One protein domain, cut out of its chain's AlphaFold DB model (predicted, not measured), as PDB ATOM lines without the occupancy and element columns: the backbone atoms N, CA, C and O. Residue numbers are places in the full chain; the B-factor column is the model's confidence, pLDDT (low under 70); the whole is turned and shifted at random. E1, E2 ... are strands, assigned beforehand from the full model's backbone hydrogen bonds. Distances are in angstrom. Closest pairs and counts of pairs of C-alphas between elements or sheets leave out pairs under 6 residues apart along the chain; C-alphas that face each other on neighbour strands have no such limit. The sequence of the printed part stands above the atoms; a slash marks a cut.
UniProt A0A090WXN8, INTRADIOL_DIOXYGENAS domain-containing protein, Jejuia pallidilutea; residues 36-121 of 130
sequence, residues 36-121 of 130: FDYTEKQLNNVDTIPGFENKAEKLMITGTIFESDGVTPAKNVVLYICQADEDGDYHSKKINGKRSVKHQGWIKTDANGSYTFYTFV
ATOM      1  N   PHE A  36     353.129 420.470 348.333       92.38
ATOM      2  CA  PHE A  36     352.307 421.636 348.678       92.38
ATOM      3  C   PHE A  36     350.862 421.289 349.078       92.38
ATOM      4  O   PHE A  36     350.056 422.203 349.232       92.38
ATOM      5  N   ASP A  37     350.516 420.003 349.212       92.50
ATOM      6  CA  ASP A  37     349.135 419.565 349.482       92.50
ATOM      7  C   ASP A  37     348.792 419.441 350.974       92.50
ATOM      8  O   ASP A  37     347.675 419.040 351.305       92.50
ATOM      9  N   TYR A  38     349.724 419.771 351.871       93.25
ATOM     10  CA  TYR A  38     349.450 419.827 353.305       93.25
ATOM     11  C   TYR A  38     348.377 420.888 353.609       93.25
ATOM     12  O   TYR A  38     348.293 421.928 352.951       93.25
ATOM     13  N   THR A  39     347.526 420.618 354.597       90.88
ATOM     14  CA  THR A  39     346.372 421.481 354.941       90.88
ATOM     15  C   THR A  39     346.561 422.227 356.255       90.88
ATOM     16  O   THR A  39     345.827 423.163 356.580       90.88
ATOM     17  N   GLU A  40     347.574 421.819 357.007       93.19
ATOM     18  CA  GLU A  40     347.981 422.357 358.282       93.19
ATOM     19  C   GLU A  40     348.428 423.811 358.107       93.19
ATOM     20  O   GLU A  40     349.185 424.161 357.199       93.19
ATOM     21  N   LYS A  41     347.994 424.684 359.024       94.44
ATOM     22  CA  LYS A  41     348.430 426.091 359.028       94.44
ATOM     23  C   LYS A  41     349.934 426.220 359.277       94.44
ATOM     24  O   LYS A  41     350.558 427.163 358.795       94.44
ATOM     25  N   GLN A  42     350.489 425.304 360.068       95.06
ATOM     26  CA  GLN A  42     351.899 425.239 360.424       95.06
ATOM     27  C   GLN A  42     352.323 423.773 360.477       95.06
ATOM     28  O   GLN A  42     351.672 422.967 361.135       95.06
ATOM     29  N   LEU A  43     353.409 423.454 359.776       97.38
ATOM     30  CA  LEU A  43     354.056 422.149 359.842       97.38
ATOM     31  C   LEU A  43     355.039 422.119 361.014       97.38
ATOM     32  O   LEU A  43     355.738 423.108 361.256       97.38
ATOM     33  N   ASN A  44     355.108 420.975 361.689       97.56
ATOM     34  CA  ASN A  44     356.087 420.691 362.738       97.56
ATOM     35  C   ASN A  44     357.251 419.872 362.171       97.56
ATOM     36  O   ASN A  44     357.164 419.342 361.066       97.56
ATOM     37  N   ASN A  45     358.327 419.736 362.942       98.50
ATOM     38  CA  ASN A  45     359.443 418.844 362.619       98.50
ATOM     39  C   ASN A  45     359.126 417.362 362.890       98.50
ATOM     40  O   ASN A  45     359.920 416.503 362.525       98.50
ATOM     41  N   VAL A  46     357.982 417.066 363.510       98.56
ATOM     42  CA  VAL A  46     357.510 415.713 363.813       98.56
ATOM     43  C   VAL A  46     356.142 415.501 363.178       98.56
ATOM     44  O   VAL A  46     355.255 416.337 363.358       98.56
ATOM     45  N   ASP A  47     355.969 414.382 362.480       98.12
ATOM     46  CA  ASP A  47     354.679 413.953 361.937       98.12
ATOM     47  C   ASP A  47     354.486 412.436 362.095       98.12
ATOM     48  O   ASP A  47     355.449 411.674 362.229       98.12
ATOM     49  N   THR A  48     353.232 411.993 362.077       98.00
ATOM     50  CA  THR A  48     352.844 410.585 362.187       98.00
ATOM     51  C   THR A  48     352.026 410.195 360.966       98.00
ATOM     52  O   THR A  48     350.913 410.677 360.761       98.00
ATOM     53  N   ILE A  49     352.557 409.272 360.164       97.69
ATOM     54  CA  ILE A  49     351.922 408.836 358.923       97.69
ATOM     55  C   ILE A  49     350.568 408.180 359.224       97.69
ATOM     56  O   ILE A  49     350.482 407.305 360.097       97.69
ATOM     57  N   PRO A  50     349.496 408.541 358.487       96.44
ATOM     58  CA  PRO A  50     348.181 407.955 358.689       96.44
ATOM     59  C   PRO A  50     348.225 406.427 358.694       96.44
ATOM     60  O   PRO A  50     348.745 405.802 357.772       96.44
ATOM     61  N   GLY A  51     347.643 405.819 359.725       95.00
ATOM     62  CA  GLY A  51     347.618 404.368 359.905       95.00
ATOM     63  C   GLY A  51     348.699 403.811 360.828       95.00
ATOM     64  O   GLY A  51     348.514 402.684 361.271       95.00
ATOM     65  N   PHE A  52     349.735 404.585 361.181       97.38
ATOM     66  CA  PHE A  52     350.818 404.184 362.093       97.38
ATOM     67  C   PHE A  52     350.348 403.413 363.332       97.38
ATOM     68  O   PHE A  52     350.872 402.342 363.631       97.38
ATOM     69  N   GLU A  53     349.329 403.920 364.032       95.88
ATOM     70  CA  GLU A  53     348.887 403.324 365.297       95.88
ATOM     71  C   GLU A  53     348.352 401.900 365.166       95.88
ATOM     72  O   GLU A  53     348.455 401.120 366.108       95.88
ATOM     73  N   ASN A  54     347.840 401.551 363.987       95.25
ATOM     74  CA  ASN A  54     347.207 400.263 363.726       95.25
ATOM     75  C   ASN A  54     348.168 399.245 363.094       95.25
ATOM     76  O   ASN A  54     347.725 398.171 362.693       95.25
ATOM     77  N   LYS A  55     349.456 399.580 362.944       95.06
ATOM     78  CA  LYS A  55     350.452 398.709 362.309       95.06
ATOM     79  C   LYS A  55     351.308 398.020 363.359       95.06
ATOM     80  O   LYS A  55     351.692 398.630 364.355       95.06
ATOM     81  N   ALA A  56     351.595 396.744 363.114       92.56
ATOM     82  CA  ALA A  56     352.421 395.930 363.999       92.56
ATOM     83  C   ALA A  56     353.896 396.356 363.930       92.56
ATOM     84  O   ALA A  56     354.520 396.618 364.956       92.56
ATOM     85  N   GLU A  57     354.436 396.487 362.717       96.00
ATOM     86  CA  GLU A  57     355.835 396.849 362.486       96.00
ATOM     87  C   GLU A  57     356.010 398.368 362.402       96.00
ATOM     88  O   GLU A  57     356.067 398.962 361.325       96.00
ATOM     89  N   LYS A  58     356.065 399.012 363.570       97.56
ATOM     90  CA  LYS A  58     356.292 400.457 363.700       97.56
ATOM     91  C   LYS A  58     357.748 400.824 363.388       97.56
ATOM     92  O   LYS A  58     358.682 400.133 363.785       97.56
ATOM     93  N   LEU A  59     357.932 401.958 362.722       97.75
ATOM     94  CA  LEU A  59     359.204 402.527 362.297       97.75
ATOM     95  C   LEU A  59     359.269 404.011 362.682       97.75
ATOM     96  O   LEU A  59     358.313 404.759 362.500       97.75
ATOM     97  N   MET A  60     360.422 404.457 363.170       98.19
ATOM     98  CA  MET A  60     360.712 405.875 363.373       98.19
ATOM     99  C   MET A  60     361.837 406.279 362.425       98.19
ATOM    100  O   MET A  60     362.954 405.778 362.541       98.19
ATOM    101  N   ILE A  61     361.546 407.181 361.491       98.38
ATOM    102  CA  ILE A  61     362.540 407.748 360.575       98.38
ATOM    103  C   ILE A  61     362.904 409.127 361.103       98.38
ATOM    104  O   ILE A  61     362.055 410.010 361.162       98.38
ATOM    105  N   THR A  62     364.160 409.324 361.489       98.69
ATOM    106  CA  THR A  62     364.631 410.597 362.039       98.69
ATOM    107  C   THR A  62     365.975 410.974 361.440       98.69
ATOM    108  O   THR A  62     366.764 410.103 361.074       98.69
ATOM    109  N   GLY A  63     366.254 412.270 361.362       98.56
ATOM    110  CA  GLY A  63     367.542 412.754 360.882       98.56
ATOM    111  C   GLY A  63     367.683 414.265 360.967       98.56
ATOM    112  O   GLY A  63     366.833 414.953 361.532       98.56
ATOM    113  N   THR A  64     368.764 414.758 360.367       98.75
ATOM    114  CA  THR A  64     369.063 416.185 360.225       98.75
ATOM    115  C   THR A  64     369.317 416.494 358.758       98.75
ATOM    116  O   THR A  64     370.083 415.791 358.099       98.75
ATOM    117  N   ILE A  65     368.666 417.534 358.242       98.62
ATOM    118  CA  ILE A  65     368.959 418.093 356.921       98.62
ATOM    119  C   ILE A  65     369.997 419.196 357.103       98.62
ATOM    120  O   ILE A  65     369.840 420.056 357.970       98.62
ATOM    121  N   PHE A  66     371.040 419.170 356.279       98.75
ATOM    122  CA  PHE A  66     372.073 420.198 356.223       98.75
ATOM    123  C   PHE A  66     371.918 421.043 354.957       98.75
ATOM    124  O   PHE A  66     371.352 420.589 353.960       98.75
ATOM    125  N   GLU A  67     372.416 422.273 355.010       98.56
ATOM    126  CA  GLU A  67     372.585 423.144 353.852       98.56
ATOM    127  C   GLU A  67     373.613 422.543 352.877       98.56
ATOM    128  O   GLU A  67     374.244 421.516 353.139       98.56
ATOM    129  N   SER A  68     373.806 423.184 351.722       97.81
ATOM    130  CA  SER A  68     374.714 422.687 350.677       97.81
ATOM    131  C   SER A  68     376.185 422.588 351.103       97.81
ATOM    132  O   SER A  68     376.963 421.917 350.426       97.81
ATOM    133  N   ASP A  69     376.569 423.224 352.212       98.19
ATOM    134  CA  ASP A  69     377.898 423.102 352.813       98.19
ATOM    135  C   ASP A  69     378.116 421.764 353.548       98.19
ATOM    136  O   ASP A  69     379.250 421.438 353.895       98.19
ATOM    137  N   GLY A  70     377.051 420.983 353.772       97.69
ATOM    138  CA  GLY A  70     377.088 419.704 354.481       97.69
ATOM    139  C   GLY A  70     377.370 419.813 355.984       97.69
ATOM    140  O   GLY A  70     377.588 418.786 356.625       97.69
ATOM    141  N   VAL A  71     377.386 421.026 356.547       98.38
ATOM    142  CA  VAL A  71     377.777 421.300 357.940       98.38
ATOM    143  C   VAL A  71     376.713 422.106 358.682       98.38
ATOM    144  O   VAL A  71     376.417 421.809 359.839       98.38
ATOM    145  N   THR A  72     376.107 423.107 358.044       98.69
ATOM    146  CA  THR A  72     375.107 423.982 358.667       98.69
ATOM    147  C   THR A  72     373.735 423.305 358.653       98.69
ATOM    148  O   THR A  72     373.266 422.938 357.578       98.69
ATOM    149  N   PRO A  73     373.041 423.125 359.795       98.75
ATOM    150  CA  PRO A  73     371.699 422.554 359.783       98.75
ATOM    151  C   PRO A  73     370.681 423.449 359.062       98.75
ATOM    152  O   PRO A  73     370.580 424.646 359.335       98.75
ATOM    153  N   ALA A  74     369.890 422.853 358.171       98.81
ATOM    154  CA  ALA A  74     368.936 423.561 357.331       98.81
ATOM    155  C   ALA A  74     367.580 423.696 358.029       98.81
ATOM    156  O   ALA A  74     366.775 422.759 358.086       98.81
ATOM    157  N   LYS A  75     367.303 424.890 358.555       98.44
ATOM    158  CA  LYS A  75     366.018 425.234 359.175       98.44
ATOM    159  C   LYS A  75     364.946 425.492 358.117       98.44
ATOM    160  O   LYS A  75     365.222 426.074 357.075       98.44
ATOM    161  N   ASN A  76     363.683 425.206 358.446       98.12
ATOM    162  CA  ASN A  76     362.510 425.540 357.631       98.12
ATOM    163  C   ASN A  76     362.392 424.778 356.299       98.12
ATOM    164  O   ASN A  76     361.607 425.192 355.439       98.12
ATOM    165  N   VAL A  77     363.107 423.667 356.136       98.12
ATOM    166  CA  VAL A  77     362.995 422.792 354.967       98.12
ATOM    167  C   VAL A  77     361.719 421.973 355.083       98.12
ATOM    168  O   VAL A  77     361.486 421.338 356.108       98.12
ATOM    169  N   VAL A  78     360.892 421.976 354.036       98.00
ATOM    170  CA  VAL A  78     359.730 421.084 353.950       98.00
ATOM    171  C   VAL A  78     360.183 419.748 353.379       98.00
ATOM    172  O   VAL A  78     360.672 419.697 352.250       98.00
ATOM    173  N   LEU A  79     359.990 418.673 354.140       98.06
ATOM    174  CA  LEU A  79     360.222 417.305 353.686       98.06
ATOM    175  C   LEU A  79     358.876 416.593 353.575       98.06
ATOM    176  O   LEU A  79     358.074 416.606 354.506       98.06
ATOM    177  N   TYR A  80     358.647 415.985 352.418       97.62
ATOM    178  CA  TYR A  80     357.460 415.203 352.104       97.62
ATOM    179  C   TYR A  80     357.863 413.748 351.905       97.62
ATOM    180  O   TYR A  80     358.780 413.474 351.126       97.62
ATOM    181  N   ILE A  81     357.149 412.835 352.559       97.62
ATOM    182  CA  ILE A  81     357.293 411.401 352.320       97.62
ATOM    183  C   ILE A  81     355.953 410.797 351.920       97.62
ATOM    184  O   ILE A  81     354.893 411.218 352.383       97.62
ATOM    185  N   CYS A  82     356.009 409.776 351.075       96.88
ATOM    186  CA  CYS A  82     354.913 408.852 350.851       96.88
ATOM    187  C   CYS A  82     355.459 407.430 350.779       96.88
ATOM    188  O   CYS A  82     356.609 407.218 350.399       96.88
ATOM    189  N   GLN A  83     354.630 406.466 351.156       96.81
ATOM    190  CA  GLN A  83     355.001 405.058 351.160       96.81
ATOM    191  C   GLN A  83     353.820 404.158 350.792       96.81
ATOM    192  O   GLN A  83     352.664 404.596 350.782       96.81
ATOM    193  N   ALA A  84     354.139 402.903 350.490       96.38
ATOM    194  CA  ALA A  84     353.173 401.822 350.389       96.38
ATOM    195  C   ALA A  84     352.639 401.412 351.773       96.38
ATOM    196  O   ALA A  84     353.175 401.810 352.815       96.38
ATOM    197  N   ASP A  85     351.578 400.613 351.773       95.50
ATOM    198  CA  ASP A  85     351.151 399.866 352.952       95.50
ATOM    199  C   ASP A  85     352.050 398.631 353.218       95.50
ATOM    200  O   ASP A  85     353.069 398.436 352.556       95.50
ATOM    201  N   GLU A  86     351.695 397.816 354.210       93.88
ATOM    202  CA  GLU A  86     352.370 396.572 354.616       93.88
ATOM    203  C   GLU A  86     352.305 395.439 353.580       93.88
ATOM    204  O   GLU A  86     353.072 394.487 353.691       93.88
ATOM    205  N   ASP A  87     351.446 395.555 352.564       93.06
ATOM    206  CA  ASP A  87     351.342 394.614 351.442       93.06
ATOM    207  C   ASP A  87     352.115 395.123 350.205       93.06
ATOM    208  O   ASP A  87     352.289 394.414 349.212       93.06
ATOM    209  N   GLY A  88     352.645 396.351 350.269       94.38
ATOM    210  CA  GLY A  88     353.393 396.986 349.187       94.38
ATOM    211  C   GLY A  88     352.531 397.817 348.233       94.38
ATOM    212  O   GLY A  88     353.031 398.259 347.194       94.38
ATOM    213  N   ASP A  89     351.276 398.099 348.590       94.31
ATOM    214  CA  ASP A  89     350.319 398.820 347.758       94.31
ATOM    215  C   ASP A  89     350.196 400.312 348.111       94.31
ATOM    216  O   ASP A  89     350.067 400.738 349.261       94.31
ATOM    217  N   TYR A  90     350.170 401.152 347.070       94.75
ATOM    218  CA  TYR A  90     349.932 402.591 347.199       94.75
ATOM    219  C   TYR A  90     348.443 402.926 347.080       94.75
ATOM    220  O   TYR A  90     347.910 403.192 345.996       94.75
ATOM    221  N   HIS A  91     347.770 403.026 348.223       94.56
ATOM    222  CA  HIS A  91     346.387 403.499 348.287       94.56
ATOM    223  C   HIS A  91     346.311 404.985 347.963       94.56
ATOM    224  O   HIS A  91     346.833 405.815 348.706       94.56
ATOM    225  N   SER A  92     345.636 405.354 346.877       93.62
ATOM    226  CA  SER A  92     345.450 406.760 346.507       93.62
ATOM    227  C   SER A  92     344.007 407.077 346.141       93.62
ATOM    228  O   SER A  92     343.306 406.276 345.529       93.62
ATOM    229  N   LYS A  93     343.565 408.282 346.509       93.06
ATOM    230  CA  LYS A  93     342.220 408.801 346.244       93.06
ATOM    231  C   LYS A  93     342.291 410.121 345.490       93.06
ATOM    232  O   LYS A  93     343.276 410.852 345.583       93.06
ATOM    233  N   LYS A  94     341.244 410.437 344.730       91.94
ATOM    234  CA  LYS A  94     341.140 411.715 344.020       91.94
ATOM    235  C   LYS A  94     340.469 412.746 344.933       91.94
ATOM    236  O   LYS A  94     339.302 412.589 345.267       91.94
ATOM    237  N   ILE A  95     341.199 413.788 345.321       85.69
ATOM    238  CA  ILE A  95     340.711 414.925 346.115       85.69
ATOM    239  C   ILE A  95     340.831 416.169 345.237       85.69
ATOM    240  O   ILE A  95     341.913 416.455 344.728       85.69
ATOM    241  N   ASN A  96     339.732 416.891 345.001       85.19
ATOM    242  CA  ASN A  96     339.721 418.122 344.193       85.19
ATOM    243  C   ASN A  96     340.415 417.983 342.823       85.19
ATOM    244  O   ASN A  96     341.129 418.873 342.362       85.19
ATOM    245  N   GLY A  97     340.244 416.832 342.168       85.06
ATOM    246  CA  GLY A  97     340.859 416.566 340.866       85.06
ATOM    247  C   GLY A  97     342.289 416.012 340.910       85.06
ATOM    248  O   GLY A  97     342.760 415.540 339.877       85.06
ATOM    249  N   LYS A  98     342.949 415.996 342.074       87.25
ATOM    250  CA  LYS A  98     344.338 415.547 342.263       87.25
ATOM    251  C   LYS A  98     344.404 414.195 342.979       87.25
ATOM    252  O   LYS A  98     343.600 413.926 343.865       87.25
ATOM    253  N   ARG A  99     345.343 413.325 342.589       89.38
ATOM    254  CA  ARG A  99     345.606 412.065 343.309       89.38
ATOM    255  C   ARG A  99     346.403 412.368 344.580       89.38
ATOM    256  O   ARG A  99     347.448 413.000 344.490       89.38
ATOM    257  N   SER A 100     345.920 411.896 345.721       92.31
ATOM    258  CA  SER A 100     346.582 411.969 347.028       92.31
ATOM    259  C   SER A 100     346.755 410.552 347.569       92.31
ATOM    260  O   SER A 100     345.818 409.750 347.507       92.31
ATOM    261  N   VAL A 101     347.963 410.231 348.032       95.31
ATOM    262  CA  VAL A 101     348.312 408.939 348.633       95.31
ATOM    263  C   VAL A 101     347.844 408.935 350.089       95.31
ATOM    264  O   VAL A 101     347.855 409.956 350.767       95.31
ATOM    265  N   LYS A 102     347.379 407.784 350.573       95.56
ATOM    266  CA  LYS A 102     346.876 407.605 351.940       95.56
ATOM    267  C   LYS A 102     347.994 407.710 352.978       95.56
ATOM    268  O   LYS A 102     347.818 408.379 353.988       95.56
ATOM    269  N   HIS A 103     349.112 407.033 352.725       97.31
ATOM    270  CA  HIS A 103     350.271 406.971 353.613       97.31
ATOM    271  C   HIS A 103     351.312 407.989 353.153       97.31
ATOM    272  O   HIS A 103     352.271 407.662 352.455       97.31
ATOM    273  N   GLN A 104     351.057 409.251 353.478       97.00
ATOM    274  CA  GLN A 104     351.937 410.372 353.169       97.00
ATOM    275  C   GLN A 104     351.925 411.378 354.322       97.00
ATOM    276  O   GLN A 104     350.969 411.401 355.095       97.00
ATOM    277  N   GLY A 105     352.967 412.197 354.421       97.38
ATOM    278  CA  GLY A 105     353.111 413.190 355.482       97.38
ATOM    279  C   GLY A 105     354.101 414.280 355.107       97.38
ATOM    280  O   GLY A 105     354.881 414.136 354.157       97.38
ATOM    281  N   TRP A 106     354.052 415.376 355.855       98.38
ATOM    282  CA  TRP A 106     354.904 416.537 355.640       98.38
ATOM    283  C   TRP A 106     355.407 417.050 356.975       98.38
ATOM    284  O   TRP A 106     354.637 417.253 357.908       98.38
ATOM    285  N   ILE A 107     356.693 417.358 357.022       98.44
ATOM    286  CA  ILE A 107     357.295 418.075 358.140       98.44
ATOM    287  C   ILE A 107     357.932 419.357 357.643       98.44
ATOM    288  O   ILE A 107     358.185 419.539 356.448       98.44
ATOM    289  N   LYS A 108     358.248 420.230 358.591       98.62
ATOM    290  CA  LYS A 108     359.150 421.352 358.394       98.62
ATOM    291  C   LYS A 108     360.246 421.305 359.448       98.62
ATOM    292  O   LYS A 108     359.937 421.292 360.636       98.62
ATOM    293  N   THR A 109     361.507 421.272 359.020       98.75
ATOM    294  CA  THR A 109     362.645 421.142 359.939       98.75
ATOM    295  C   THR A 109     362.722 422.300 360.930       98.75
ATOM    296  O   THR A 109     362.414 423.456 360.607       98.75
ATOM    297  N   ASP A 110     363.156 421.983 362.147       98.56
ATOM    298  CA  ASP A 110     363.373 422.966 363.205       98.56
ATOM    299  C   ASP A 110     364.706 423.724 363.037       98.56
ATOM    300  O   ASP A 110     365.376 423.642 362.008       98.56
ATOM    301  N   ALA A 111     365.093 424.509 364.049       98.44
ATOM    302  CA  ALA A 111     366.333 425.286 364.031       98.44
ATOM    303  C   ALA A 111     367.615 424.437 363.956       98.44
ATOM    304  O   ALA A 111     368.646 424.964 363.553       98.44
ATOM    305  N   ASN A 112     367.542 423.153 364.306       98.56
ATOM    306  CA  ASN A 112     368.651 422.206 364.247       98.56
ATOM    307  C   ASN A 112     368.597 421.345 362.978       98.56
ATOM    308  O   ASN A 112     369.291 420.334 362.902       98.56
ATOM    309  N   GLY A 113     367.749 421.698 362.003       98.62
ATOM    310  CA  GLY A 113     367.540 420.909 360.790       98.62
ATOM    311  C   GLY A 113     366.894 419.545 361.046       98.62
ATOM    312  O   GLY A 113     366.855 418.716 360.136       98.62
ATOM    313  N   SER A 114     366.407 419.288 362.263       98.81
ATOM    314  CA  SER A 114     365.931 417.972 362.673       98.81
ATOM    315  C   SER A 114     364.538 417.682 362.126       98.81
ATOM    316  O   SER A 114     363.715 418.589 361.965       98.81
ATOM    317  N   TYR A 115     364.277 416.405 361.858       98.81
ATOM    318  CA  TYR A 115     362.964 415.893 361.478       98.81
ATOM    319  C   TYR A 115     362.719 414.494 362.041       98.81
ATOM    320  O   TYR A 115     363.657 413.713 362.206       98.81
ATOM    321  N   THR A 116     361.450 414.155 362.259       98.88
ATOM    322  CA  THR A 116     361.001 412.820 362.654       98.88
ATOM    323  C   THR A 116     359.681 412.472 361.970       98.88
ATOM    324  O   THR A 116     358.734 413.252 361.982       98.88
ATOM    325  N   PHE A 117     359.600 411.263 361.424       98.81
ATOM    326  CA  PHE A 117     358.364 410.633 360.989       98.81
ATOM    327  C   PHE A 117     358.136 409.349 361.777       98.81
ATOM    328  O   PHE A 117     358.981 408.449 361.770       98.81
ATOM    329  N   TYR A 118     356.972 409.233 362.405       98.69
ATOM    330  CA  TYR A 118     356.462 407.955 362.890       98.69
ATOM    331  C   TYR A 118     355.679 407.281 361.769       98.69
ATOM    332  O   TYR A 118     354.688 407.811 361.271       98.69
ATOM    333  N   THR A 119     356.151 406.122 361.335       98.44
ATOM    334  CA  THR A 119     355.568 405.352 360.239       98.44
ATOM    335  C   THR A 119     355.702 403.855 360.510       98.44
ATOM    336  O   THR A 119     355.913 403.432 361.639       98.44
ATOM    337  N   PHE A 120     355.527 403.016 359.509       98.00
ATOM    338  CA  PHE A 120     355.592 401.569 359.620       98.00
ATOM    339  C   PHE A 120     356.369 400.987 358.444       98.00
ATOM    340  O   PHE A 120     356.532 401.654 357.416       98.00
ATOM    341  N   VAL A 121     356.866 399.763 358.608       96.94
ATOM    342  CA  VAL A 121     357.610 399.050 357.565       96.94
ATOM    343  C   VAL A 121     356.669 398.787 356.380       96.94
ATOM    344  O   VAL A 121     355.642 398.132 356.566       96.94
TER     345      VAL A 121
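AT A GLANCE: This is residues 36 to 121 of the 130 residues of the protein "INTRADIOL_DIOXYGENAS domain-containing protein" of Jejuia pallidilutea (UniProt A0A090WXN8). Two small sheets stand face to face as a loose, wedge-like sandwich, three strands E1, E7 and E2 in one and the two strands E3 and E6 in the other, their strands running at only 18 degrees to each other. At one end the hairpin of E4 and E5 turns away from the sandwich, and at the far end lies the long loop of residues 65 to 77. The printed part has 86 residues with seven named strands, E1 to E7 in chain order, and no named helix; the class is all strand, though only 35 residues are in named elements. The larger sheet, order E1, E7, E2, is mixed, and the other two are antiparallel. The whole is only just compact, close to loose, with a radius of gyration of the C-alphas of 14.1 A and spans of 38 by 32 by 21 A.

HOW THE PARTS SIT: Begin with inner strand E7, residues 114 to 120. Edge strand E2, residues 58 to 64, is its antiparallel neighbour at 163 degrees; look for N 59 and O 119, 2.7 A apart. Edge strand E1, residues 46 to 48, is parallel to E7 at 10 degrees, with N 118 and O 47 at 2.9 A. Facing this sheet, E3, residues 78 to 82, and E6, residues 104 to 108, are antiparallel at 165 degrees; N 105 and O 81 are 3.0 A apart. The parts of the two sheets that face each other are 9.0 A centre to centre, with best planes 38 degrees apart. The closest C-alphas of E1 and E6 are those of Val 46 and Ile 107, 6.1 A. E4, residues 92 to 95, and E5, residues 98 to 101, form an antiparallel hairpin at 143 degrees, with N 95 and O 98 at 2.8 A. E5 runs on into E6 across a break of 2 residues, at 90 degrees. E4 is apart from E6 and E7.

IN THESE COORDINATES: Find C-alpha 46 at (357.510, 415.713, 363.813), where E1 begins; it measures 7.1 A. E2 runs 20.6 A from C-alpha 58 to C-alpha 64. E3 covers 13.5 A, and E6 covers 14.1 A. E4 and E5 are shorter, 9.4 A and 10.0 A; E4 begins at C-alpha 92, (345.450, 406.760, 346.507). E7 runs 19.6 A and ends at C-alpha 120, (355.592, 401.569, 359.620).

THE WHOLE: The C-alphas of Val 71 and Gly 97 are the two farthest apart, 40.9 A. The printed part has no cut. The link from E2 to E3, 13 residues, is long. The mean pLDDT of the printed part is 96.2, and no printed residue is under 70.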